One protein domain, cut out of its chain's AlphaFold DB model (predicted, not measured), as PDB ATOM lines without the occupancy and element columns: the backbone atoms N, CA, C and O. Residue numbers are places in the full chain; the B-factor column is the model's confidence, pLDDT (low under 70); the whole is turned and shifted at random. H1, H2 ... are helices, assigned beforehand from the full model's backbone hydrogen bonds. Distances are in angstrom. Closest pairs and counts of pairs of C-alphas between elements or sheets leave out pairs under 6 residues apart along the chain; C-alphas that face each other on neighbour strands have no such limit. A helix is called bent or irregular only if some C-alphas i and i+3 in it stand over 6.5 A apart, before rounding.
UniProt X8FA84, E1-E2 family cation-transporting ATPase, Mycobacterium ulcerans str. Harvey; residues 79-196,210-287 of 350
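This is residues 79 to 196 and 210 to 287 of the 350 residues of the protein "E1-E2 family cation-transporting ATPase" of Mycobacterium ulcerans str. Harvey (UniProt X8FA84). An elongated helical body: long H4 has H1 and H3b along one side and H7 on another, while H2, H6 and H5 continue outward from H3b, each packing on the one before. Residues 186 to 196 stick out past the body. H1, H2, H3b, H4, H5 and H6 form an up-and-down bundle, each running against the one before it in the chain. The 196 printed residues are all-helix in class, with eight named helices, H1 to H8 in order, only just compact, close to loose (radius of gyration of the C-alphas 19.2 A), spanning 67 by 38 by 29 A.

H4, residues 157 to 189, measures 45.9 A from C-alpha 157 at (139.039, 136.027, 121.500); it is irregular, C-alphas 183 and 186 being 7.2 A apart. H1, residues 79 to 103, measures 35.8 A from C-alpha 79 at (129.507, 131.600, 94.602). H2, residues 111 to 122, is irregular, with C-alphas 113 and 116 7.0 A apart. H3, residues 124 to 154, was assigned as one helix by its hydrogen bonds but is bent, C-alphas 133 and 136 being 9.0 A apart; its arms are H3a, 124 to 133, and H3b, 136 to 154. H5 is residues 211 to 233, 32.9 A; H6, 237 to 246; H7, 250 to 270, 30.0 A; H8, 278 to 281.

H4 touches H1 at a shallow tilt of 19 degrees, opposite ways; the closest C-alphas, Ala 88 and Arg 167, are 4.7 A apart. H3b and H4 form a hairpin, touching through residues 144 to 152 and 157 to 167, closest C-alphas Ala 151 and Ala 160, 5.5 A. H1 and H3b touch, closest C-alphas Gly 94 and Ala 148, 4.3 A. H4 touches H7 with residues 166 to 180 alone, closest C-alphas Glu 173 and Cys 261, 5.5 A. H7 touches H8 with residues 260 to 264 alone, closest C-alphas Gly 260 and Leu 281, 5.4 A. H2 touches H3b, closest C-alphas Ala 114 and Thr 150, 5.9 A, and H6, closest C-alphas Leu 112 and Gly 241, 4.4 A. H5 and H6 form a hairpin, closest C-alphas Ala 227 and Ala 240, 4.7 A. H3a touches H5, about perpendicular at 77 degrees, closest C-alphas Pro 124 and Glu 213, 6.1 A. Every O i to N i+4 pair is within hydrogen-bond range in H1, H3b, H5, H6 and H7, against 5 of 8 in H2, 5 of 6 in H3a and 27 of 29 in H4; H8 is too short for such a pair.

The C-alphas of Ser 190 and Leu 233 are the two farthest apart, 67.5 A. Residues 197 to 209 are not printed; C-alphas 196 and 210 are 35.8 A apart across the cut. Of the links that are printed whole, none is long. Mean pLDDT of the printed part is 87.0; residues 193 to 196 are under 70.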
ATOM      1  N   VAL A  79     128.108 131.744  94.164       84.42
ATOM      2  CA  VAL A  79     129.507 131.600  94.602       84.42
ATOM      3  C   VAL A  79     129.949 132.735  95.530       84.42
ATOM      4  O   VAL A  79     130.706 132.504  96.473       84.42
ATOM      5  N   VAL A  80     129.435 133.952  95.311       85.29
ATOM      6  CA  VAL A  80     129.778 135.139  96.104       85.29
ATOM      7  C   VAL A  80     129.172 135.029  97.500       85.29
ATOM      8  O   VAL A  80     129.856 135.294  98.494       85.29
ATOM      9  N   LEU A  81     127.903 134.615  97.575       91.69
ATOM     10  CA  LEU A  81     127.220 134.384  98.843       91.69
ATOM     11  C   LEU A  81     127.830 133.189  99.582       91.69
ATOM     12  O   LEU A  81     128.200 133.324 100.745       91.69
ATOM     13  N   MET A  82     127.996 132.052  98.903       90.28
ATOM     14  CA  MET A  82     128.570 130.832  99.473       90.28
ATOM     15  C   MET A  82     129.953 131.100 100.072       90.28
ATOM     16  O   MET A  82     130.197 130.763 101.229       90.28
ATOM     17  N   GLY A  83     130.844 131.770  99.331       88.36
ATOM     18  CA  GLY A  83     132.186 132.088  99.815       88.36
ATOM     19  C   GLY A  83     132.174 132.949 101.083       88.36
ATOM     20  O   GLY A  83     132.902 132.673 102.039       88.36
ATOM     21  N   ARG A  84     131.295 133.955 101.144       91.81
ATOM     22  CA  ARG A  84     131.140 134.802 102.338       91.81
ATOM     23  C   ARG A  84     130.517 134.064 103.517       91.81
ATOM     24  O   ARG A  84     130.962 134.270 104.642       91.81
ATOM     25  N   MET A  85     129.544 133.190 103.273       94.91
ATOM     26  CA  MET A  85     128.931 132.363 104.317       94.91
ATOM     27  C   MET A  85     129.926 131.357 104.897       94.91
ATOM     28  O   MET A  85     129.993 131.215 106.115       94.91
ATOM     29  N   ILE A  86     130.758 130.723 104.062       93.02
ATOM     30  CA  ILE A  86     131.840 129.840 104.520       93.02
ATOM     31  C   ILE A  86     132.828 130.623 105.391       93.02
ATOM     32  O   ILE A  86     133.165 130.175 106.486       93.02
ATOM     33  N   ALA A  87     133.261 131.807 104.949       91.33
ATOM     34  CA  ALA A  87     134.184 132.640 105.717       91.33
ATOM     35  C   ALA A  87     133.574 133.123 107.047       91.33
ATOM     36  O   ALA A  87     134.262 133.138 108.066       91.33
ATOM     37  N   ALA A  88     132.286 133.480 107.064       94.56
ATOM     38  CA  ALA A  88     131.570 133.847 108.285       94.56
ATOM     39  C   ALA A  88     131.401 132.660 109.241       94.56
ATOM     40  O   ALA A  88     131.632 132.805 110.444       94.56
ATOM     41  N   GLY A  89     131.076 131.476 108.717       94.94
ATOM     42  CA  GLY A  89     131.010 130.237 109.488       94.94
ATOM     43  C   GLY A  89     132.362 129.886 110.108       94.94
ATOM     44  O   GLY A  89     132.441 129.639 111.309       94.94
ATOM     45  N   ALA A  90     133.439 129.958 109.320       92.59
ATOM     46  CA  ALA A  90     134.803 129.755 109.795       92.59
ATOM     47  C   ALA A  90     135.163 130.744 110.911       92.59
ATOM     48  O   ALA A  90     135.588 130.319 111.982       92.59
ATOM     49  N   ALA A  91     134.934 132.044 110.712       92.43
ATOM     50  CA  ALA A  91     135.246 133.060 111.716       92.43
ATOM     51  C   ALA A  91     134.436 132.882 113.013       92.43
ATOM     52  O   ALA A  91     134.983 133.019 114.106       92.43
ATOM     53  N   THR A  92     133.162 132.501 112.904       95.77
ATOM     54  CA  THR A  92     132.305 132.198 114.063       95.77
ATOM     55  C   THR A  92     132.817 130.970 114.823       95.77
ATOM     56  O   THR A  92     132.912 131.006 116.050       95.77
ATOM     57  N   MET A  93     133.227 129.907 114.119       93.86
ATOM     58  CA  MET A  93     133.869 128.742 114.741       93.86
ATOM     59  C   MET A  93     135.201 129.115 115.402       93.86
ATOM     60  O   MET A  93     135.459 128.694 116.528       93.86
ATOM     61  N   GLY A  94     136.023 129.937 114.744       91.50
ATOM     62  CA  GLY A  94     137.285 130.441 115.289       91.50
ATOM     63  C   GLY A  94     137.088 131.236 116.581       91.50
ATOM     64  O   GLY A  94     137.830 131.041 117.542       91.50
ATOM     65  N   LEU A  95     136.043 132.068 116.647       95.47
ATOM     66  CA  LEU A  95     135.641 132.769 117.866       95.47
ATOM     67  C   LEU A  95     135.230 131.798 118.975       95.47
ATOM     68  O   LEU A  95     135.727 131.920 120.096       95.47
ATOM     69  N   GLY A  96     134.376 130.820 118.665       95.83
ATOM     70  CA  GLY A  96     133.959 129.795 119.623       95.83
ATOM     71  C   GLY A  96     135.151 129.025 120.195       95.83
ATOM     72  O   GLY A  96     135.330 128.982 121.409       95.83
ATOM     73  N   LEU A  97     136.022 128.500 119.330       93.68
ATOM     74  CA  LEU A  97     137.225 127.763 119.728       93.68
ATOM     75  C   LEU A  97     138.182 128.619 120.557       93.68
ATOM     76  O   LEU A  97     138.696 128.156 121.573       93.68
ATOM     77  N   SER A  98     138.396 129.875 120.159       91.65
ATOM     78  CA  SER A  98     139.259 130.790 120.901       91.65
ATOM     79  C   SER A  98     138.701 131.109 122.289       91.65
ATOM     80  O   SER A  98     139.478 131.186 123.242       91.65
ATOM     81  N   LEU A  99     137.385 131.299 122.423       95.39
ATOM     82  CA  LEU A  99     136.730 131.522 123.712       95.39
ATOM     83  C   LEU A  99     136.818 130.274 124.590       95.39
ATOM     84  O   LEU A  99     137.273 130.361 125.726       95.39
ATOM     85  N   THR A 100     136.445 129.109 124.058       95.07
ATOM     86  CA  THR A 100     136.497 127.837 124.787       95.07
ATOM     87  C   THR A 100     137.918 127.514 125.233       95.07
ATOM     88  O   THR A 100     138.129 127.213 126.404       95.07
ATOM     89  N   GLY A 101     138.914 127.633 124.352       93.02
ATOM     90  CA  GLY A 101     140.304 127.367 124.710       93.02
ATOM     91  C   GLY A 101     140.865 128.365 125.729       93.02
ATOM     92  O   GLY A 101     141.585 127.956 126.640       93.02
ATOM     93  N   SER A 102     140.474 129.644 125.654       90.61
ATOM     94  CA  SER A 102     140.836 130.649 126.665       90.61
ATOM     95  C   SER A 102     140.183 130.368 128.023       90.61
ATOM     96  O   SER A 102     140.829 130.547 129.054       90.61
ATOM     97  N   LEU A 103     138.922 129.926 128.043       95.29
ATOM     98  CA  LEU A 103     138.196 129.563 129.265       95.29
ATOM     99  C   LEU A 103     138.772 128.299 129.916       95.29
ATOM    100  O   LEU A 103     138.940 128.254 131.133       95.29
ATOM    101  N   LEU A 104     139.129 127.302 129.102       95.55
ATOM    102  CA  LEU A 104     139.775 126.061 129.537       95.55
ATOM    103  C   LEU A 104     141.271 126.226 129.848       95.55
ATOM    104  O   LEU A 104     141.906 125.265 130.275       95.55
ATOM    105  N   ARG A 105     141.836 127.427 129.654       89.02
ATOM    106  CA  ARG A 105     143.257 127.747 129.884       89.02
ATOM    107  C   ARG A 105     144.209 126.811 129.135       89.02
ATOM    108  O   ARG A 105     145.240 126.402 129.670       89.02
ATOM    109  N   LEU A 106     143.857 126.469 127.897       92.26
ATOM    110  CA  LEU A 106     144.723 125.679 127.031       92.26
ATOM    111  C   LEU A 106     146.011 126.456 126.700       92.26
ATOM    112  O   LEU A 106     146.003 127.692 126.685       92.26
ATOM    113  N   PRO A 107     147.129 125.761 126.433       89.64
ATOM    114  CA  PRO A 107     148.349 126.421 125.990       89.64
ATOM    115  C   PRO A 107     148.110 127.105 124.636       89.64
ATOM    116  O   PRO A 107     147.694 126.461 123.673       89.64
ATOM    117  N   ARG A 108     148.377 128.413 124.567       87.27
ATOM    118  CA  ARG A 108     148.328 129.190 123.320       87.27
ATOM    119  C   ARG A 108     149.602 128.987 122.502       87.27
ATOM    120  O   ARG A 108     150.686 128.867 123.074       87.27
ATOM    121  N   LEU A 109     149.481 129.008 121.178       85.95
ATOM    122  CA  LEU A 109     150.644 129.116 120.296       85.95
ATOM    123  C   LEU A 109     151.174 130.564 120.248       85.95
ATOM    124  O   LEU A 109     150.403 131.496 120.486       85.95
ATOM    125  N   PRO A 110     152.476 130.758 119.957       82.36
ATOM    126  CA  PRO A 110     153.093 132.081 119.918       82.36
ATOM    127  C   PRO A 110     152.532 132.944 118.782       82.36
ATOM    128  O   PRO A 110     152.183 132.441 117.708       82.36
ATOM    129  N   ASP A 111     152.537 134.262 118.984       79.54
ATOM    130  CA  ASP A 111     151.959 135.238 118.046       79.54
ATOM    131  C   ASP A 111     152.639 135.222 116.665       79.54
ATOM    132  O   ASP A 111     152.041 135.629 115.666       79.54
ATOM    133  N   LEU A 112     153.863 134.683 116.571       80.34
ATOM    134  CA  LEU A 112     154.555 134.455 115.296       80.34
ATOM    135  C   LEU A 112     153.736 133.635 114.299       80.34
ATOM    136  O   LEU A 112     153.841 133.877 113.097       80.34
ATOM    137  N   VAL A 113     152.906 132.701 114.770       82.54
ATOM    138  CA  VAL A 113     152.055 131.878 113.895       82.54
ATOM    139  C   VAL A 113     151.070 132.750 113.112       82.54
ATOM    140  O   VAL A 113     150.763 132.460 111.957       82.54
ATOM    141  N   ALA A 114     150.627 133.867 113.699       83.84
ATOM    142  CA  ALA A 114     149.715 134.802 113.058       83.84
ATOM    143  C   ALA A 114     150.409 135.763 112.082       83.84
ATOM    144  O   ALA A 114     149.730 136.396 111.271       83.84
ATOM    145  N   VAL A 115     151.737 135.899 112.122       80.96
ATOM    146  CA  VAL A 115     152.457 136.918 111.342       80.96
ATOM    147  C   VAL A 115     152.319 136.703 109.830       80.96
ATOM    148  O   VAL A 115     151.823 137.616 109.167       80.96
ATOM    149  N   PRO A 116     152.670 135.537 109.246       85.44
ATOM    150  CA  PRO A 116     152.537 135.344 107.804       85.44
ATOM    151  C   PRO A 116     151.113 135.570 107.273       85.44
ATOM    152  O   PRO A 116     150.963 136.373 106.349       85.44
ATOM    153  N   PRO A 117     150.049 134.950 107.828       84.50
ATOM    154  CA  PRO A 117     148.715 135.124 107.269       84.50
ATOM    155  C   PRO A 117     148.196 136.552 107.428       84.50
ATOM    156  O   PRO A 117     147.626 137.096 106.484       84.50
ATOM    157  N   THR A 118     148.452 137.203 108.567       83.89
ATOM    158  CA  THR A 118     147.997 138.584 108.781       83.89
ATOM    159  C   THR A 118     148.685 139.565 107.841       83.89
ATOM    160  O   THR A 118     148.009 140.441 107.304       83.89
ATOM    161  N   LEU A 119     149.987 139.404 107.582       83.71
ATOM    162  CA  LEU A 119     150.710 140.224 106.612       83.71
ATOM    163  C   LEU A 119     150.161 140.029 105.199       83.71
ATOM    164  O   LEU A 119     149.877 141.004 104.507       83.71
ATOM    165  N   ILE A 120     149.976 138.783 104.765       85.90
ATOM    166  CA  ILE A 120     149.486 138.491 103.415       85.90
ATOM    167  C   ILE A 120     148.051 139.025 103.231       85.90
ATOM    168  O   ILE A 120     147.745 139.587 102.179       85.90
ATOM    169  N   ASP A 121     147.197 138.921 104.251       86.31
ATOM    170  CA  ASP A 121     145.810 139.400 104.209       86.31
ATOM    171  C   ASP A 121     145.702 140.937 104.196       86.31
ATOM    172  O   ASP A 121     144.884 141.520 103.474       86.31
ATOM    173  N   HIS A 122     146.549 141.614 104.978       84.57
ATOM    174  CA  HIS A 122     146.425 143.052 105.234       84.57
ATOM    175  C   HIS A 122     147.352 143.930 104.396       84.57
ATOM    176  O   HIS A 122     147.078 145.126 104.288       84.57
ATOM    177  N   LEU A 123     148.415 143.392 103.786       84.92
ATOM    178  CA  LEU A 123     149.224 144.145 102.828       84.92
ATOM    179  C   LEU A 123     148.595 144.062 101.426       84.92
ATOM    180  O   LEU A 123     148.613 142.992 100.808       84.92
ATOM    181  N   PRO A 124     148.112 145.188 100.855       84.97
ATOM    182  CA  PRO A 124     147.425 145.194  99.563       84.97
ATOM    183  C   PRO A 124     148.218 144.545  98.424       84.97
ATOM    184  O   PRO A 124     147.633 143.877  97.575       84.97
ATOM    185  N   ARG A 125     149.547 144.719  98.394       85.05
ATOM    186  CA  ARG A 125     150.406 144.123  97.356       85.05
ATOM    187  C   ARG A 125     150.421 142.598  97.403       85.05
ATOM    188  O   ARG A 125     150.256 141.972  96.362       85.05
ATOM    189  N   LEU A 126     150.597 142.020  98.593       85.63
ATOM    190  CA  LEU A 126     150.649 140.567  98.779       85.63
ATOM    191  C   LEU A 126     149.285 139.941  98.502       85.63
ATOM    192  O   LEU A 126     149.181 138.972  97.752       85.63
ATOM    193  N   ARG A 127     148.226 140.566  99.022       85.16
ATOM    194  CA  ARG A 127     146.858 140.122  98.787       85.16
ATOM    195  C   ARG A 127     146.503 140.103  97.303       85.16
ATOM    196  O   ARG A 127     145.933 139.126  96.834       85.16
ATOM    197  N   ARG A 128     146.847 141.150  96.546       84.96
ATOM    198  CA  ARG A 128     146.562 141.198  95.102       84.96
ATOM    199  C   ARG A 128     147.232 140.075  94.330       84.96
ATOM    200  O   ARG A 128     146.670 139.615  93.345       84.96
ATOM    201  N   GLU A 129     148.414 139.645  94.752       86.62
ATOM    202  CA  GLU A 129     149.093 138.529  94.102       86.62
ATOM    203  C   GLU A 129     148.346 137.204  94.314       86.62
ATOM    204  O   GLU A 129     148.264 136.396  93.391       86.62
ATOM    205  N   LEU A 130     147.712 137.018  95.477       85.43
ATOM    206  CA  LEU A 130     146.790 135.901  95.704       85.43
ATOM    207  C   LEU A 130     145.469 136.066  94.948       85.43
ATOM    208  O   LEU A 130     145.025 135.112  94.313       85.43
ATOM    209  N   GLU A 131     144.885 137.269  94.935       85.51
ATOM    210  CA  GLU A 131     143.635 137.545  94.209       85.51
ATOM    211  C   GLU A 131     143.777 137.285  92.702       85.51
ATOM    212  O   GLU A 131     142.833 136.808  92.081       85.51
ATOM    213  N   LYS A 132     144.958 137.515  92.110       84.29
ATOM    214  CA  LYS A 132     145.230 137.158  90.705       84.29
ATOM    215  C   LYS A 132     145.168 135.651  90.437       84.29
ATOM    216  O   LYS A 132     144.889 135.264  89.307       84.29
ATOM    217  N   ARG A 133     145.477 134.810  91.430       83.48
ATOM    218  CA  ARG A 133     145.567 133.347  91.275       83.48
ATOM    219  C   ARG A 133     144.286 132.631  91.685       83.48
ATOM    220  O   ARG A 133     143.851 131.727  90.984       83.48
ATOM    221  N   LEU A 134     143.717 133.010  92.830       82.16
ATOM    222  CA  LEU A 134     142.542 132.361  93.424       82.16
ATOM    223  C   LEU A 134     141.226 133.072  93.088       82.16
ATOM    224  O   LEU A 134     140.158 132.546  93.395       82.16
ATOM    225  N   GLY A 135     141.302 134.275  92.522       81.91
ATOM    226  CA  GLY A 135     140.165 135.174  92.413       81.91
ATOM    227  C   GLY A 135     139.848 135.884  93.737       81.91
ATOM    228  O   GLY A 135     140.340 135.491  94.805       81.91
ATOM    229  N   PRO A 136     139.033 136.951  93.694       79.11
ATOM    230  CA  PRO A 136     138.587 137.684  94.878       79.11
ATOM    231  C   PRO A 136     137.897 136.788  95.913       79.11
ATOM    232  O   PRO A 136     138.250 136.814  97.090       79.11
ATOM    233  N   GLU A 137     136.944 135.974  95.464       82.21
ATOM    234  CA  GLU A 137     136.086 135.139  96.301       82.21
ATOM    235  C   GLU A 137     136.883 133.988  96.922       82.21
ATOM    236  O   GLU A 137     136.802 133.756  98.127       82.21
ATOM    237  N   GLY A 138     137.720 133.311  96.124       84.06
ATOM    238  CA  GLY A 138     138.602 132.249  96.613       84.06
ATOM    239  C   GLY A 138     139.621 132.763  97.631       84.06
ATOM    240  O   GLY A 138     139.876 132.112  98.643       84.06
ATOM    241  N   THR A 139     140.150 133.970  97.412       85.46
ATOM    242  CA  THR A 139     141.052 134.632  98.364       85.46
ATOM    243  C   THR A 139     140.340 134.969  99.676       85.46
ATOM    244  O   THR A 139     140.909 134.777 100.749       85.46
ATOM    245  N   ASP A 140     139.086 135.427  99.625       83.83
ATOM    246  CA  ASP A 140     138.299 135.703 100.831       83.83
ATOM    247  C   ASP A 140     137.972 134.445 101.637       83.83
ATOM    248  O   ASP A 140     138.078 134.482 102.864       83.83
ATOM    249  N   VAL A 141     137.636 133.335 100.972       86.02
ATOM    250  CA  VAL A 141     137.426 132.035 101.631       86.02
ATOM    251  C   VAL A 141     138.714 131.552 102.291       86.02
ATOM    252  O   VAL A 141     138.692 131.191 103.467       86.02
ATOM    253  N   LEU A 142     139.839 131.596 101.566       90.74
ATOM    254  CA  LEU A 142     141.149 131.206 102.089       90.74
ATOM    255  C   LEU A 142     141.474 131.973 103.373       90.74
ATOM    256  O   LEU A 142     141.770 131.358 104.394       90.74
ATOM    257  N   PHE A 143     141.387 133.305 103.344       87.53
ATOM    258  CA  PHE A 143     141.685 134.110 104.526       87.53
ATOM    259  C   PHE A 143     140.665 133.924 105.645       87.53
ATOM    260  O   PHE A 143     141.060 133.939 106.806       87.53
ATOM    261  N   GLY A 144     139.387 133.691 105.332       84.99
ATOM    262  CA  GLY A 144     138.383 133.350 106.342       84.99
ATOM    263  C   GLY A 144     138.764 132.094 107.131       84.99
ATOM    264  O   GLY A 144     138.740 132.107 108.360       84.99
ATOM    265  N   VAL A 145     139.189 131.033 106.439       88.49
ATOM    266  CA  VAL A 145     139.650 129.787 107.075       88.49
ATOM    267  C   VAL A 145     140.958 130.005 107.832       88.49
ATOM    268  O   VAL A 145     141.056 129.664 109.008       88.49
ATOM    269  N   VAL A 146     141.954 130.618 107.191       91.16
ATOM    270  CA  VAL A 146     143.285 130.826 107.776       91.16
ATOM    271  C   VAL A 146     143.222 131.705 109.028       91.16
ATOM    272  O   VAL A 146     143.833 131.359 110.041       91.16
ATOM    273  N   ASN A 147     142.466 132.806 109.004       87.14
ATOM    274  CA  ASN A 147     142.312 133.689 110.162       87.14
ATOM    275  C   ASN A 147     141.544 132.991 111.293       87.14
ATOM    276  O   ASN A 147     141.925 133.136 112.453       87.14
ATOM    277  N   ALA A 148     140.521 132.188 110.976       85.22
ATOM    278  CA  ALA A 148     139.791 131.405 111.971       85.22
ATOM    279  C   ALA A 148     140.684 130.370 112.667       85.22
ATOM    280  O   ALA A 148     140.711 130.304 113.897       85.22
ATOM    281  N   THR A 149     141.456 129.600 111.893       87.91
ATOM    282  CA  THR A 149     142.432 128.647 112.434       87.91
ATOM    283  C   THR A 149     143.481 129.365 113.274       87.91
ATOM    284  O   THR A 149     143.760 128.943 114.390       87.91
ATOM    285  N   THR A 150     144.013 130.485 112.781       88.06
ATOM    286  CA  THR A 150     145.006 131.285 113.508       88.06
ATOM    287  C   THR A 150     144.452 131.754 114.850       88.06
ATOM    288  O   THR A 150     145.083 131.514 115.870       88.06
ATOM    289  N   ALA A 151     143.256 132.347 114.869       84.32
ATOM    290  CA  ALA A 151     142.646 132.861 116.090       84.32
ATOM    291  C   ALA A 151     142.346 131.759 117.123       84.32
ATOM    292  O   ALA A 151     142.496 131.985 118.324       84.32
ATOM    293  N   ALA A 152     141.955 130.565 116.661       85.87
ATOM    294  CA  ALA A 152     141.776 129.397 117.518       85.87
ATOM    295  C   ALA A 152     143.109 128.899 118.102       85.87
ATOM    296  O   ALA A 152     143.172 128.552 119.276       85.87
ATOM    297  N   LEU A 153     144.182 128.898 117.309       89.03
ATOM    298  CA  LEU A 153     145.517 128.470 117.733       89.03
ATOM    299  C   LEU A 153     146.189 129.459 118.700       89.03
ATOM    300  O   LEU A 153     146.864 129.043 119.644       89.03
ATOM    301  N   THR A 154     146.001 130.763 118.491       86.25
ATOM    302  CA  THR A 154     146.569 131.820 119.344       86.25
ATOM    303  C   THR A 154     145.716 132.122 120.573       86.25
ATOM    304  O   THR A 154     146.144 132.897 121.426       86.25
ATOM    305  N   LEU A 155     144.519 131.529 120.681       86.72
ATOM    306  CA  LEU A 155     143.553 131.794 121.751       86.72
ATOM    307  C   LEU A 155     143.357 133.300 121.970       86.72
ATOM    308  O   LEU A 155     143.520 133.809 123.078       86.72
ATOM    309  N   SER A 156     143.030 134.020 120.895       86.57
ATOM    310  CA  SER A 156     142.827 135.474 120.896       86.57
ATOM    311  C   SER A 156     141.353 135.854 120.653       86.57
ATOM    312  O   SER A 156     140.998 136.198 119.518       86.57
ATOM    313  N   PRO A 157     140.480 135.847 121.686       88.41
ATOM    314  CA  PRO A 157     139.039 136.027 121.500       88.41
ATOM    315  C   PRO A 157     138.661 137.384 120.920       88.41
ATOM    316  O   PRO A 157     137.736 137.480 120.125       88.41
ATOM    317  N   THR A 158     139.388 138.441 121.285       88.82
ATOM    318  CA  THR A 158     139.135 139.803 120.796       88.82
ATOM    319  C   THR A 158     139.408 139.927 119.299       88.82
ATOM    320  O   THR A 158     138.596 140.491 118.568       88.82
ATOM    321  N   ALA A 159     140.514 139.352 118.820       85.61
ATOM    322  CA  ALA A 159     140.831 139.303 117.396       85.61
ATOM    323  C   ALA A 159     139.835 138.418 116.632       85.61
ATOM    324  O   ALA A 159     139.368 138.805 115.562       85.61
ATOM    325  N   ALA A 160     139.460 137.272 117.209       89.12
ATOM    326  CA  ALA A 160     138.456 136.381 116.636       89.12
ATOM    327  C   ALA A 160     137.082 137.061 116.528       89.12
ATOM    328  O   ALA A 160     136.397 136.917 115.520       89.12
ATOM    329  N   ALA A 161     136.699 137.848 117.537       92.66
ATOM    330  CA  ALA A 161     135.440 138.584 117.557       92.66
ATOM    331  C   ALA A 161     135.417 139.682 116.489       92.66
ATOM    332  O   ALA A 161     134.424 139.822 115.779       92.66
ATOM    333  N   ALA A 162     136.519 140.421 116.328       90.06
ATOM    334  CA  ALA A 162     136.647 141.428 115.276       90.06
ATOM    335  C   ALA A 162     136.569 140.811 113.866       90.06
ATOM    336  O   ALA A 162     135.897 141.356 112.986       90.06
ATOM    337  N   GLU A 163     137.205 139.654 113.652       90.14
ATOM    338  CA  GLU A 163     137.109 138.913 112.388       90.14
ATOM    339  C   GLU A 163     135.679 138.407 112.153       90.14
ATOM    340  O   GLU A 163     135.124 138.625 111.078       90.14
ATOM    341  N   ALA A 164     135.044 137.799 113.160       94.13
ATOM    342  CA  ALA A 164     133.669 137.311 113.068       94.13
ATOM    343  C   ALA A 164     132.681 138.439 112.745       94.13
ATOM    344  O   ALA A 164     131.857 138.286 111.846       94.13
ATOM    345  N   ALA A 165     132.812 139.597 113.399       94.84
ATOM    346  CA  ALA A 165     132.009 140.779 113.096       94.84
ATOM    347  C   ALA A 165     132.212 141.239 111.645       94.84
ATOM    348  O   ALA A 165     131.242 141.429 110.912       94.84
ATOM    349  N   THR A 166     133.465 141.335 111.191       92.96
ATOM    350  CA  THR A 166     133.784 141.723 109.807       92.96
ATOM    351  C   THR A 166     133.176 140.745 108.798       92.96
ATOM    352  O   THR A 166     132.558 141.158 107.815       92.96
ATOM    353  N   ARG A 167     133.304 139.432 109.032       93.93
ATOM    354  CA  ARG A 167     132.757 138.408 108.132       93.93
ATOM    355  C   ARG A 167     131.236 138.350 108.157       93.93
ATOM    356  O   ARG A 167     130.643 138.156 107.100       93.93
ATOM    357  N   ALA A 168     130.607 138.588 109.305       96.04
ATOM    358  CA  ALA A 168     129.157 138.701 109.408       96.04
ATOM    359  C   ALA A 168     128.626 139.879 108.578       96.04
ATOM    360  O   ALA A 168     127.674 139.709 107.820       96.04
ATOM    361  N   MET A 169     129.279 141.046 108.636       95.96
ATOM    362  CA  MET A 169     128.913 142.206 107.811       95.96
ATOM    363  C   MET A 169     129.054 141.922 106.310       95.96
ATOM    364  O   MET A 169     128.189 142.302 105.520       95.96
ATOM    365  N   LEU A 170     130.120 141.227 105.903       93.64
ATOM    366  CA  LEU A 170     130.329 140.845 104.503       93.64
ATOM    367  C   LEU A 170     129.300 139.819 104.022       93.64
ATOM    368  O   LEU A 170     128.830 139.922 102.889       93.64
ATOM    369  N   ALA A 171     128.942 138.847 104.862       94.78
ATOM    370  CA  ALA A 171     127.887 137.884 104.573       94.78
ATOM    371  C   ALA A 171     126.522 138.571 104.435       94.78
ATOM    372  O   ALA A 171     125.815 138.317 103.459       94.78
ATOM    373  N   ALA A 172     126.197 139.499 105.339       95.12
ATOM    374  CA  ALA A 172     124.984 140.308 105.263       95.12
ATOM    375  C   ALA A 172     124.936 141.158 103.981       95.12
ATOM    376  O   ALA A 172     123.913 141.182 103.302       95.12
ATOM    377  N   GLU A 173     126.050 141.788 103.587       94.25
ATOM    378  CA  GLU A 173     126.152 142.525 102.319       94.25
ATOM    379  C   GLU A 173     125.832 141.634 101.109       94.25
ATOM    380  O   GLU A 173     125.063 142.043 100.240       94.25
ATOM    381  N   ALA A 174     126.387 140.419 101.032       92.72
ATOM    382  CA  ALA A 174     126.095 139.529  99.905       92.72
ATOM    383  C   ALA A 174     124.674 138.978  99.931       92.72
ATOM    384  O   ALA A 174     124.066 138.834  98.874       92.72
ATOM    385  N   TRP A 175     124.132 138.699 101.114       94.03
ATOM    386  CA  TRP A 175     122.743 138.280 101.251       94.03
ATOM    387  C   TRP A 175     121.779 139.368 100.768       94.03
ATOM    388  O   TRP A 175     120.889 139.102  99.955       94.03
ATOM    389  N   ASN A 176     121.998 140.609 101.206       92.54
ATOM    390  CA  ASN A 176     121.202 141.761 100.791       92.54
ATOM    391  C   ASN A 176     121.371 142.021  99.293       92.54
ATOM    392  O   ASN A 176     120.379 142.160  98.585       92.54
ATOM    393  N   GLY A 177     122.607 141.978  98.785       90.88
ATOM    394  CA  GLY A 177     122.897 142.114  97.359       90.88
ATOM    395  C   GLY A 177     122.185 141.068  96.498       90.88
ATOM    396  O   GLY A 177     121.587 141.427  95.485       90.88
ATOM    397  N   ARG A 178     122.186 139.796  96.916       92.29
ATOM    398  CA  ARG A 178     121.466 138.711  96.231       92.29
ATOM    399  C   ARG A 178     119.959 138.933  96.254       92.29
ATOM    400  O   ARG A 178     119.299 138.806  95.226       92.29
ATOM    401  N   SER A 179     119.421 139.289  97.415       91.90
ATOM    402  CA  SER A 179     117.987 139.529  97.590       91.90
ATOM    403  C   SER A 179     117.508 140.701  96.727       91.90
ATOM    404  O   SER A 179     116.500 140.588  96.034       91.90
ATOM    405  N   THR A 180     118.252 141.811  96.710       91.97
ATOM    406  CA  THR A 180     117.954 142.968  95.856       91.97
ATOM    407  C   THR A 180     118.125 142.633  94.376       91.97
ATOM    408  O   THR A 180     117.306 143.074  93.571       91.97
ATOM    409  N   TRP A 181     119.129 141.830  94.004       90.72
ATOM    410  CA  TRP A 181     119.292 141.365  92.626       90.72
ATOM    411  C   TRP A 181     118.062 140.598  92.143       90.72
ATOM    412  O   TRP A 181     117.524 140.957  91.104       90.72
ATOM    413  N   PHE A 182     117.553 139.632  92.912       90.47
ATOM    414  CA  PHE A 182     116.358 138.877  92.516       90.47
ATOM    415  C   PHE A 182     115.104 139.738  92.364       90.47
ATOM    416  O   PHE A 182     114.281 139.463  91.495       90.47
ATOM    417  N   ARG A 183     114.958 140.806  93.158       90.96
ATOM    418  CA  ARG A 183     113.855 141.764  92.966       90.96
ATOM    419  C   ARG A 183     113.966 142.520  91.640       90.96
ATOM    420  O   ARG A 183     112.952 142.802  91.012       90.96
ATOM    421  N   HIS A 184     115.187 142.839  91.215       89.13
ATOM    422  CA  HIS A 184     115.444 143.645  90.019       89.13
ATOM    423  C   HIS A 184     115.634 142.829  88.743       89.13
ATOM    424  O   HIS A 184     115.423 143.359  87.654       89.13
ATOM    425  N   GLU A 185     116.031 141.565  88.858       87.98
ATOM    426  CA  GLU A 185     116.361 140.695  87.732       87.98
ATOM    427  C   GLU A 185     115.255 140.642  86.666       87.98
ATOM    428  O   GLU A 185     115.592 140.854  85.501       87.98
ATOM    429  N   PRO A 186     113.954 140.489  86.997       85.15
ATOM    430  CA  PRO A 186     112.900 140.473  85.981       85.15
ATOM    431  C   PRO A 186     112.840 141.768  85.161       85.15
ATOM    432  O   PRO A 186     112.668 141.737  83.942       85.15
ATOM    433  N   ARG A 187     113.029 142.919  85.820       85.45
ATOM    434  CA  ARG A 187     113.023 144.233  85.166       85.45
ATOM    435  C   ARG A 187     114.297 144.465  84.361       85.45
ATOM    436  O   ARG A 187     114.229 145.074  83.309       85.45
ATOM    437  N   LEU A 188     115.454 144.018  84.838       81.79
ATOM    438  CA  LEU A 188     116.722 144.174  84.117       81.79
ATOM    439  C   LEU A 188     116.814 143.225  82.915       81.79
ATOM    440  O   LEU A 188     117.365 143.600  81.882       81.79
ATOM    441  N   GLY A 189     116.249 142.021  83.034       76.85
ATOM    442  CA  GLY A 189     116.203 141.023  81.971       76.85
ATOM    443  C   GLY A 189     115.374 141.462  80.764       76.85
ATOM    444  O   GLY A 189     115.733 141.133  79.636       76.85
ATOM    445  N   SER A 190     114.324 142.268  80.966       77.89
ATOM    446  CA  SER A 190     113.493 142.773  79.864       77.89
ATOM    447  C   SER A 190     114.182 143.838  79.000       77.89
ATOM    448  O   SER A 190     113.791 144.025  77.850       77.89
ATOM    449  N   TYR A 191     115.243 144.486  79.499       72.76
ATOM    450  CA  TYR A 191     116.042 145.474  78.757       72.76
ATOM    451  C   TYR A 191     117.352 144.897  78.198       72.76
ATOM    452  O   TYR A 191     118.329 145.631  78.009       72.76
ATOM    453  N   ALA A 192     117.404 143.586  77.939       70.14
ATOM    454  CA  ALA A 192     118.584 142.947  77.363       70.14
ATOM    455  C   ALA A 192     118.993 143.641  76.049       70.14
ATOM    456  O   ALA A 192     118.314 143.563  75.026       70.14
ATOM    457  N   THR A 193     120.113 144.364  76.090       65.72
ATOM    458  CA  THR A 193     120.615 145.128  74.944       65.72
ATOM    459  C   THR A 193     121.356 144.192  73.978       65.72
ATOM    460  O   THR A 193     122.180 143.393  74.437       65.72
ATOM    461  N   PRO A 194     121.114 144.271  72.655       63.45
ATOM    462  CA  PRO A 194     121.833 143.469  71.667       63.45
ATOM    463  C   PRO A 194     123.360 143.638  71.741       63.45
ATOM    464  O   PRO A 194     123.867 144.750  71.860       63.45
ATOM    465  N   ASP A 195     124.106 142.536  71.593       61.88
ATOM    466  CA  ASP A 195     125.584 142.503  71.683       61.88
ATOM    467  C   ASP A 195     126.261 143.501  70.720       61.88
ATOM    468  O   ASP A 195     127.257 144.129  71.063       61.88
ATOM    469  N   ALA A 196     125.674 143.719  69.536       57.47
ATOM    470  CA  ALA A 196     126.218 144.619  68.516       57.47
ATOM    471  C   ALA A 196     126.250 146.103  68.932       57.47
ATOM    472  O   ALA A 196     127.011 146.873  68.350       57.47
ATOM    473  N   GLY A 210     145.538 153.899  96.437       86.27
ATOM    474  CA  GLY A 210     145.089 155.083  97.137       86.27
ATOM    475  C   GLY A 210     145.999 155.419  98.313       86.27
ATOM    476  O   GLY A 210     146.961 154.695  98.610       86.27
ATOM    477  N   PRO A 211     145.714 156.529  99.012       87.66
ATOM    478  CA  PRO A 211     146.461 156.927 100.202       87.66
ATOM    479  C   PRO A 211     146.499 155.814 101.259       87.66
ATOM    480  O   PRO A 211     147.559 155.534 101.825       87.66
ATOM    481  N   ALA A 212     145.368 155.129 101.453       87.57
ATOM    482  CA  ALA A 212     145.217 154.012 102.373       87.57
ATOM    483  C   ALA A 212     146.132 152.831 101.998       87.57
ATOM    484  O   ALA A 212     146.898 152.350 102.836       87.57
ATOM    485  N   GLU A 213     146.133 152.389 100.736       88.87
ATOM    486  CA  GLU A 213     146.991 151.283 100.300       88.87
ATOM    487  C   GLU A 213     148.478 151.626 100.361       88.87
ATOM    488  O   GLU A 213     149.289 150.786 100.754       88.87
ATOM    489  N   ARG A 214     148.858 152.853  99.988       90.10
ATOM    490  CA  ARG A 214     150.255 153.307 100.064       90.10
ATOM    491  C   ARG A 214     150.744 153.323 101.506       90.10
ATOM    492  O   ARG A 214     151.848 152.847 101.770       90.10
ATOM    493  N   TYR A 215     149.918 153.821 102.427       89.56
ATOM    494  CA  TYR A 215     150.206 153.777 103.856       89.56
ATOM    495  C   TYR A 215     150.371 152.333 104.342       89.56
ATOM    496  O   TYR A 215     151.406 152.013 104.925       89.56
ATOM    497  N   ALA A 216     149.416 151.453 104.028       88.25
ATOM    498  CA  ALA A 216     149.436 150.051 104.440       88.25
ATOM    499  C   ALA A 216     150.677 149.296 103.940       88.25
ATOM    500  O   ALA A 216     151.339 148.595 104.704       88.25
ATOM    501  N   ASN A 217     151.029 149.476 102.665       87.26
ATOM    502  CA  ASN A 217     152.221 148.869 102.078       87.26
ATOM    503  C   ASN A 217     153.510 149.386 102.737       87.26
ATOM    504  O   ASN A 217     154.435 148.608 102.966       87.26
ATOM    505  N   ARG A 218     153.581 150.690 103.043       87.39
ATOM    506  CA  ARG A 218     154.761 151.303 103.667       87.39
ATOM    507  C   ARG A 218     154.938 150.837 105.107       87.39
ATOM    508  O   ARG A 218     156.024 150.392 105.458       87.39
ATOM    509  N   ILE A 219     153.884 150.909 105.921       83.91
ATOM    510  CA  ILE A 219     153.964 150.539 107.337       83.91
ATOM    511  C   ILE A 219     154.200 149.035 107.515       83.91
ATOM    512  O   ILE A 219     154.980 148.650 108.378       83.91
ATOM    513  N   GLY A 220     153.631 148.192 106.643       81.84
ATOM    514  CA  GLY A 220     153.883 146.752 106.659       81.84
ATOM    515  C   GLY A 220     155.348 146.402 106.373       81.84
ATOM    516  O   GLY A 220     155.914 145.544 107.049       81.84
ATOM    517  N   LEU A 221     155.999 147.104 105.436       82.86
ATOM    518  CA  LEU A 221     157.433 146.932 105.174       82.86
ATOM    519  C   LEU A 221     158.290 147.399 106.362       82.86
ATOM    520  O   LEU A 221     159.224 146.701 106.754       82.86
ATOM    521  N   THR A 222     157.948 148.541 106.967       82.68
ATOM    522  CA  THR A 222     158.615 149.033 108.184       82.68
ATOM    523  C   THR A 222     158.461 148.048 109.346       82.68
ATOM    524  O   THR A 222     159.427 147.787 110.057       82.68
ATOM    525  N   GLY A 223     157.274 147.460 109.505       79.54
ATOM    526  CA  GLY A 223     156.974 146.446 110.513       79.54
ATOM    527  C   GLY A 223     157.816 145.188 110.377       79.54
ATOM    528  O   GLY A 223     158.377 144.715 111.358       79.54
ATOM    529  N   LEU A 224     157.962 144.683 109.151       79.89
ATOM    530  CA  LEU A 224     158.845 143.556 108.855       79.89
ATOM    531  C   LEU A 224     160.308 143.864 109.191       79.89
ATOM    532  O   LEU A 224     160.985 143.031 109.790       79.89
ATOM    533  N   GLY A 225     160.781 145.066 108.852       84.37
ATOM    534  CA  GLY A 225     162.124 145.517 109.220       84.37
ATOM    535  C   GLY A 225     162.321 145.580 110.737       84.37
ATOM    536  O   GLY A 225     163.300 145.049 111.254       84.37
ATOM    537  N   ALA A 226     161.363 146.165 111.462       79.76
ATOM    538  CA  ALA A 226     161.393 146.235 112.921       79.76
ATOM    539  C   ALA A 226     161.360 144.841 113.566       79.76
ATOM    540  O   ALA A 226     162.127 144.574 114.487       79.76
ATOM    541  N   ALA A 227     160.531 143.931 113.052       80.26
ATOM    542  CA  ALA A 227     160.451 142.554 113.529       80.26
ATOM    543  C   ALA A 227     161.761 141.785 113.316       80.26
ATOM    544  O   ALA A 227     162.191 141.066 114.214       80.26
ATOM    545  N   ALA A 228     162.424 141.971 112.170       84.31
ATOM    546  CA  ALA A 228     163.732 141.376 111.910       84.31
ATOM    547  C   ALA A 228     164.796 141.897 112.890       84.31
ATOM    548  O   ALA A 228     165.554 141.107 113.447       84.31
ATOM    549  N   VAL A 229     164.813 143.206 113.165       87.60
ATOM    550  CA  VAL A 229     165.718 143.804 114.161       87.60
ATOM    551  C   VAL A 229     165.436 143.256 115.563       87.60
ATOM    552  O   VAL A 229     166.363 142.827 116.244       87.60
ATOM    553  N   VAL A 230     164.170 143.205 115.987       82.57
ATOM    554  CA  VAL A 230     163.788 142.653 117.297       82.57
ATOM    555  C   VAL A 230     164.145 141.171 117.398       82.57
ATOM    556  O   VAL A 230     164.666 140.762 118.429       82.57
ATOM    557  N   GLY A 231     163.931 140.378 116.346       82.60
ATOM    558  CA  GLY A 231     164.274 138.953 116.327       82.60
ATOM    559  C   GLY A 231     165.780 138.673 116.333       82.60
ATOM    560  O   GLY A 231     166.203 137.643 116.845       82.60
ATOM    561  N   LEU A 232     166.602 139.587 115.804       87.27
ATOM    562  CA  LEU A 232     168.064 139.497 115.904       87.27
ATOM    563  C   LEU A 232     168.583 139.919 117.284       87.27
ATOM    564  O   LEU A 232     169.579 139.376 117.756       87.27
ATOM    565  N   LEU A 233     167.927 140.891 117.925       88.81
ATOM    566  CA  LEU A 233     168.336 141.424 119.228       88.81
ATOM    567  C   LEU A 233     167.751 140.650 120.418       88.81
ATOM    568  O   LEU A 233     168.297 140.721 121.516       88.81
ATOM    569  N   SER A 234     166.643 139.938 120.222       81.44
ATOM    570  CA  SER A 234     165.923 139.217 121.267       81.44
ATOM    571  C   SER A 234     165.645 137.775 120.842       81.44
ATOM    572  O   SER A 234     165.024 137.559 119.802       81.44
ATOM    573  N   PRO A 235     166.002 136.770 121.665       77.32
ATOM    574  CA  PRO A 235     165.654 135.376 121.405       77.32
ATOM    575  C   PRO A 235     164.163 135.082 121.640       77.32
ATOM    576  O   PRO A 235     163.743 133.940 121.475       77.32
ATOM    577  N   ASN A 236     163.362 136.074 122.061       82.07
ATOM    578  CA  ASN A 236     161.945 135.882 122.332       82.07
ATOM    579  C   ASN A 236     161.110 135.977 121.034       82.07
ATOM    580  O   ASN A 236     160.896 137.091 120.537       82.07
ATOM    581  N   PRO A 237     160.579 134.851 120.516       76.30
ATOM    582  CA  PRO A 237     159.748 134.846 119.314       76.30
ATOM    583  C   PRO A 237     158.511 135.743 119.441       76.30
ATOM    584  O   PRO A 237     158.143 136.416 118.478       76.30
ATOM    585  N   ASP A 238     157.903 135.818 120.626       81.61
ATOM    586  CA  ASP A 238     156.696 136.616 120.856       81.61
ATOM    587  C   ASP A 238     156.964 138.112 120.677       81.61
ATOM    588  O   ASP A 238     156.121 138.832 120.147       81.61
ATOM    589  N   ALA A 239     158.157 138.591 121.049       81.42
ATOM    590  CA  ALA A 239     158.526 139.995 120.877       81.42
ATOM    591  C   ALA A 239     158.657 140.366 119.391       81.42
ATOM    592  O   ALA A 239     158.148 141.404 118.963       81.42
ATOM    593  N   ALA A 240     159.292 139.504 118.590       78.29
ATOM    594  CA  ALA A 240     159.399 139.699 117.145       78.29
ATOM    595  C   ALA A 240     158.025 139.607 116.459       78.29
ATOM    596  O   ALA A 240     157.716 140.408 115.574       78.29
ATOM    597  N   GLY A 241     157.172 138.678 116.905       79.40
ATOM    598  CA  GLY A 241     155.808 138.525 116.403       79.40
ATOM    599  C   GLY A 241     154.925 139.723 116.716       79.40
ATOM    600  O   GLY A 241     154.308 140.281 115.810       79.40
ATOM    601  N   ALA A 242     154.933 140.183 117.963       81.28
ATOM    602  CA  ALA A 242     154.216 141.383 118.373       81.28
ATOM    603  C   ALA A 242     154.695 142.621 117.600       81.28
ATOM    604  O   ALA A 242     153.865 143.402 117.138       81.28
ATOM    605  N   ALA A 243     156.008 142.778 117.386       80.25
ATOM    606  CA  ALA A 243     156.562 143.874 116.590       80.25
ATOM    607  C   ALA A 243     156.078 143.835 115.129       80.25
ATOM    608  O   ALA A 243     155.685 144.869 114.583       80.25
ATOM    609  N   ALA A 244     156.041 142.649 114.510       80.10
ATOM    610  CA  ALA A 244     155.500 142.481 113.164       80.10
ATOM    611  C   ALA A 244     154.005 142.828 113.114       80.10
ATOM    612  O   ALA A 244     153.575 143.595 112.252       80.10
ATOM    613  N   LEU A 245     153.217 142.292 114.054       83.21
ATOM    614  CA  LEU A 245     151.764 142.466 114.110       83.21
ATOM    615  C   LEU A 245     151.340 143.899 114.453       83.21
ATOM    616  O   LEU A 245     150.316 144.352 113.942       83.21
ATOM    617  N   ALA A 246     152.108 144.619 115.274       81.25
ATOM    618  CA  ALA A 246     151.805 145.992 115.685       81.25
ATOM    619  C   ALA A 246     151.810 146.980 114.508       81.25
ATOM    620  O   ALA A 246     151.084 147.973 114.522       81.25
ATOM    621  N   ALA A 247     152.598 146.696 113.472       79.72
ATOM    622  CA  ALA A 247     152.643 147.493 112.254       79.72
ATOM    623  C   ALA A 247     151.578 147.087 111.219       79.72
ATOM    624  O   ALA A 247     151.415 147.776 110.211       79.72
ATOM    625  N   VAL A 248     150.853 145.981 111.430       81.75
ATOM    626  CA  VAL A 248     149.823 145.524 110.490       81.75
ATOM    627  C   VAL A 248     148.605 146.449 110.582       81.75
ATOM    628  O   VAL A 248     147.993 146.555 111.647       81.75
ATOM    629  N   PRO A 249     148.171 147.079 109.475       82.30
ATOM    630  CA  PRO A 249     147.075 148.045 109.478       82.30
ATOM    631  C   PRO A 249     145.699 147.353 109.493       82.30
ATOM    632  O   PRO A 249     144.849 147.635 108.648       82.30
ATOM    633  N   LYS A 250     145.455 146.446 110.452       81.59
ATOM    634  CA  LYS A 250     144.182 145.709 110.584       81.59
ATOM    635  C   LYS A 250     142.953 146.631 110.580       81.59
ATOM    636  O   LYS A 250     142.058 146.399 109.764       81.59
ATOM    637  N   PRO A 251     142.927 147.729 111.368       84.29
ATOM    638  CA  PRO A 251     141.764 148.613 111.407       84.29
ATOM    639  C   PRO A 251     141.458 149.269 110.061       84.29
ATOM    640  O   PRO A 251     140.296 149.494 109.747       84.29
ATOM    641  N   LEU A 252     142.476 149.533 109.233       87.52
ATOM    642  CA  LEU A 252     142.286 150.169 107.930       87.52
ATOM    643  C   LEU A 252     141.402 149.312 107.014       87.52
ATOM    644  O   LEU A 252     140.519 149.832 106.336       87.52
ATOM    645  N   ARG A 253     141.618 147.989 107.016       84.80
ATOM    646  CA  ARG A 253     140.799 147.045 106.249       84.80
ATOM    647  C   ARG A 253     139.400 146.945 106.847       84.80
ATOM    648  O   ARG A 253     138.431 147.131 106.119       84.80
ATOM    649  N   THR A 254     139.297 146.691 108.151       87.58
ATOM    650  CA  THR A 254     138.005 146.504 108.826       87.58
ATOM    651  C   THR A 254     137.101 147.723 108.687       87.58
ATOM    652  O   THR A 254     135.940 147.568 108.332       87.58
ATOM    653  N   VAL A 255     137.624 148.938 108.882       91.41
ATOM    654  CA  VAL A 255     136.848 150.180 108.734       91.41
ATOM    655  C   VAL A 255     136.350 150.349 107.301       91.41
ATOM    656  O   VAL A 255     135.196 150.711 107.091       91.41
ATOM    657  N   ARG A 256     137.185 150.043 106.303       91.60
ATOM    658  CA  ARG A 256     136.789 150.146 104.897       91.60
ATOM    659  C   ARG A 256     135.712 149.136 104.513       91.60
ATOM    660  O   ARG A 256     134.775 149.493 103.803       91.60
ATOM    661  N   GLU A 257     135.846 147.890 104.959       92.31
ATOM    662  CA  GLU A 257     134.815 146.873 104.737       92.31
ATOM    663  C   GLU A 257     133.517 147.253 105.452       92.31
ATOM    664  O   GLU A 257     132.452 147.197 104.845       92.31
ATOM    665  N   ALA A 258     133.609 147.735 106.694       94.82
ATOM    666  CA  ALA A 258     132.456 148.179 107.463       94.82
ATOM    667  C   ALA A 258     131.717 149.341 106.787       94.82
ATOM    668  O   ALA A 258     130.496 149.290 106.647       94.82
ATOM    669  N   PHE A 259     132.452 150.350 106.312       95.74
ATOM    670  CA  PHE A 259     131.894 151.461 105.543       95.74
ATOM    671  C   PHE A 259     131.235 150.977 104.247       95.74
ATOM    672  O   PHE A 259     130.111 151.371 103.948       95.74
ATOM    673  N   GLY A 260     131.899 150.086 103.504       95.04
ATOM    674  CA  GLY A 260     131.363 149.509 102.272       95.04
ATOM    675  C   GLY A 260     130.048 148.761 102.494       95.04
ATOM    676  O   GLY A 260     129.077 149.036 101.794       95.04
ATOM    677  N   CYS A 261     130.000 147.880 103.498       95.67
ATOM    678  CA  CYS A 261     128.797 147.140 103.878       95.67
ATOM    679  C   CYS A 261     127.671 148.066 104.362       95.67
ATOM    680  O   CYS A 261     126.511 147.870 104.008       95.67
ATOM    681  N   ALA A 262     127.995 149.082 105.169       95.89
ATOM    682  CA  ALA A 262     127.005 150.035 105.663       95.89
ATOM    683  C   ALA A 262     126.412 150.871 104.519       95.89
ATOM    684  O   ALA A 262     125.194 151.018 104.431       95.89
ATOM    685  N   LEU A 263     127.259 151.360 103.608       96.06
ATOM    686  CA  LEU A 263     126.831 152.123 102.442       96.06
ATOM    687  C   LEU A 263     126.016 151.262 101.475       96.06
ATOM    688  O   LEU A 263     124.973 151.710 101.005       96.06
ATOM    689  N   SER A 264     126.440 150.022 101.204       93.81
ATOM    690  CA  SER A 264     125.660 149.121 100.352       93.81
ATOM    691  C   SER A 264     124.290 148.855 100.960       93.81
ATOM    692  O   SER A 264     123.299 148.902 100.245       93.81
ATOM    693  N   ASN A 265     124.230 148.622 102.275       93.60
ATOM    694  CA  ASN A 265     122.978 148.400 102.979       93.60
ATOM    695  C   ASN A 265     122.067 149.630 102.901       93.60
ATOM    696  O   ASN A 265     120.892 149.487 102.585       93.60
ATOM    697  N   GLY A 266     122.606 150.835 103.115       94.64
ATOM    698  CA  GLY A 266     121.862 152.087 102.949       94.64
ATOM    699  C   GLY A 266     121.275 152.227 101.543       94.64
ATOM    700  O   GLY A 266     120.071 152.422 101.402       94.64
ATOM    701  N   LEU A 267     122.091 152.013 100.506       93.97
ATOM    702  CA  LEU A 267     121.648 152.050  99.108       93.97
ATOM    703  C   LEU A 267     120.542 151.023  98.819       93.97
ATOM    704  O   LEU A 267     119.544 151.360  98.188       93.97
ATOM    705  N   THR A 268     120.676 149.790  99.314       90.64
ATOM    706  CA  THR A 268     119.680 148.736  99.072       90.64
ATOM    707  C   THR A 268     118.405 148.900  99.892       90.64
ATOM    708  O   THR A 268     117.332 148.552  99.414       90.64
ATOM    709  N   SER A 269     118.503 149.371 101.135       90.70
ATOM    710  CA  SER A 269     117.363 149.432 102.054       90.70
ATOM    711  C   SER A 269     116.567 150.724 101.915       90.70
ATOM    712  O   SER A 269     115.360 150.692 102.115       90.70
ATOM    713  N   GLN A 270     117.220 151.844 101.592       90.71
ATOM    714  CA  GLN A 270     116.565 153.156 101.505       90.71
ATOM    715  C   GLN A 270     116.210 153.545 100.069       90.71
ATOM    716  O   GLN A 270     115.216 154.232  99.861       90.71
ATOM    717  N   HIS A 271     116.990 153.096  99.081       88.50
ATOM    718  CA  HIS A 271     116.824 153.510  97.681       88.50
ATOM    719  C   HIS A 271     116.543 152.345  96.722       88.50
ATOM    720  O   HIS A 271     116.530 152.552  95.513       88.50
ATOM    721  N   ASP A 272     116.379 151.122  97.248       88.06
ATOM    722  CA  ASP A 272     116.268 149.868  96.482       88.06
ATOM    723  C   ASP A 272     117.325 149.754  95.366       88.06
ATOM    724  O   ASP A 272     117.104 149.150  94.324       88.06
ATOM    725  N   ALA A 273     118.506 150.349  95.570       88.48
ATOM    726  CA  ALA A 273     119.512 150.486  94.528       88.48
ATOM    727  C   ALA A 273     120.451 149.262  94.516       88.48
ATOM    728  O   ALA A 273     121.207 149.056  95.474       88.48
ATOM    729  N   PRO A 274     120.464 148.441  93.444       86.30
ATOM    730  CA  PRO A 274     121.342 147.280  93.365       86.30
ATOM    731  C   PRO A 274     122.805 147.699  93.156       86.30
ATOM    732  O   PRO A 274     123.180 148.278  92.134       86.30
ATOM    733  N   VAL A 275     123.677 147.333  94.097       89.14
ATOM    734  CA  VAL A 275     125.123 147.564  93.978       89.14
ATOM    735  C   VAL A 275     125.770 146.427  93.182       89.14
ATOM    736  O   VAL A 275     126.145 145.398  93.740       89.14
ATOM    737  N   LEU A 276     125.958 146.620  91.871       84.93
ATOM    738  CA  LEU A 276     126.554 145.604  90.981       84.93
ATOM    739  C   LEU A 276     127.974 145.187  91.384       84.93
ATOM    740  O   LEU A 276     128.369 144.040  91.193       84.93
ATOM    741  N   ARG A 277     128.775 146.127  91.898       83.40
ATOM    742  CA  ARG A 277     130.168 145.886  92.292       83.40
ATOM    743  C   ARG A 277     130.432 146.468  93.677       83.40
ATOM    744  O   ARG A 277     130.896 147.604  93.766       83.40
ATOM    745  N   PRO A 278     130.244 145.693  94.761       87.98
ATOM    746  CA  PRO A 278     130.499 146.170  96.124       87.98
ATOM    747  C   PRO A 278     131.929 146.688  96.335       87.98
ATOM    748  O   PRO A 278     132.158 147.615  97.112       87.98
ATOM    749  N   ARG A 279     132.910 146.152  95.589       84.27
ATOM    750  CA  ARG A 279     134.310 146.621  95.610       84.27
ATOM    751  C   ARG A 279     134.478 148.071  95.139       84.27
ATOM    752  O   ARG A 279     135.444 148.703  95.554       84.27
ATOM    753  N   ALA A 280     133.557 148.607  94.332       85.71
ATOM    754  CA  ALA A 280     133.583 150.014  93.928       85.71
ATOM    755  C   ALA A 280     133.341 150.950  95.122       85.71
ATOM    756  O   ALA A 280     133.997 151.980  95.229       85.71
ATOM    757  N   LEU A 281     132.497 150.544  96.079       90.24
ATOM    758  CA  LEU A 281     132.256 151.316  97.303       90.24
ATOM    759  C   LEU A 281     133.505 151.391  98.198       90.24
ATOM    760  O   LEU A 281     133.737 152.399  98.857       90.24
ATOM    761  N   ARG A 282     134.376 150.370  98.158       89.94
ATOM    762  CA  ARG A 282     135.694 150.379  98.833       89.94
ATOM    763  C   ARG A 282     136.766 151.177  98.085       89.94
ATOM    764  O   ARG A 282     137.925 151.148  98.484       89.94
ATOM    765  N   ALA A 283     136.425 151.802  96.962       87.25
ATOM    766  CA  ALA A 283     137.330 152.652  96.198       87.25
ATOM    767  C   ALA A 283     136.947 154.133  96.271       87.25
ATOM    768  O   ALA A 283     137.600 154.943  95.625       87.25
ATOM    769  N   LEU A 284     135.912 154.493  97.039       88.32
ATOM    770  CA  LEU A 284     135.458 155.879  97.162       88.32
ATOM    771  C   LEU A 284     136.512 156.796  97.794       88.32
ATOM    772  O   LEU A 284     136.553 157.973  97.471       88.32
ATOM    773  N   ASP A 285     137.428 156.252  98.599       86.83
ATOM    774  CA  ASP A 285     138.596 156.973  99.128       86.83
ATOM    775  C   ASP A 285     139.598 157.408  98.041       86.83
ATOM    776  O   ASP A 285     140.492 158.213  98.293       86.83
ATOM    777  N   ARG A 286     139.458 156.858  96.830       87.51
ATOM    778  CA  ARG A 286     140.277 157.155  95.648       87.51
ATOM    779  C   ARG A 286     139.539 157.995  94.611       87.51
ATOM    780  O   ARG A 286     140.125 158.297  93.576       87.51
ATOM    781  N   VAL A 287     138.275 158.328  94.858       86.15
ATOM    782  CA  VAL A 287     137.466 159.168  93.975       86.15
ATOM    783  C   VAL A 287     137.600 160.614  94.436       86.15
ATOM    784  O   VAL A 287     137.207 160.958  95.545       86.15
TER     785      VAL A 287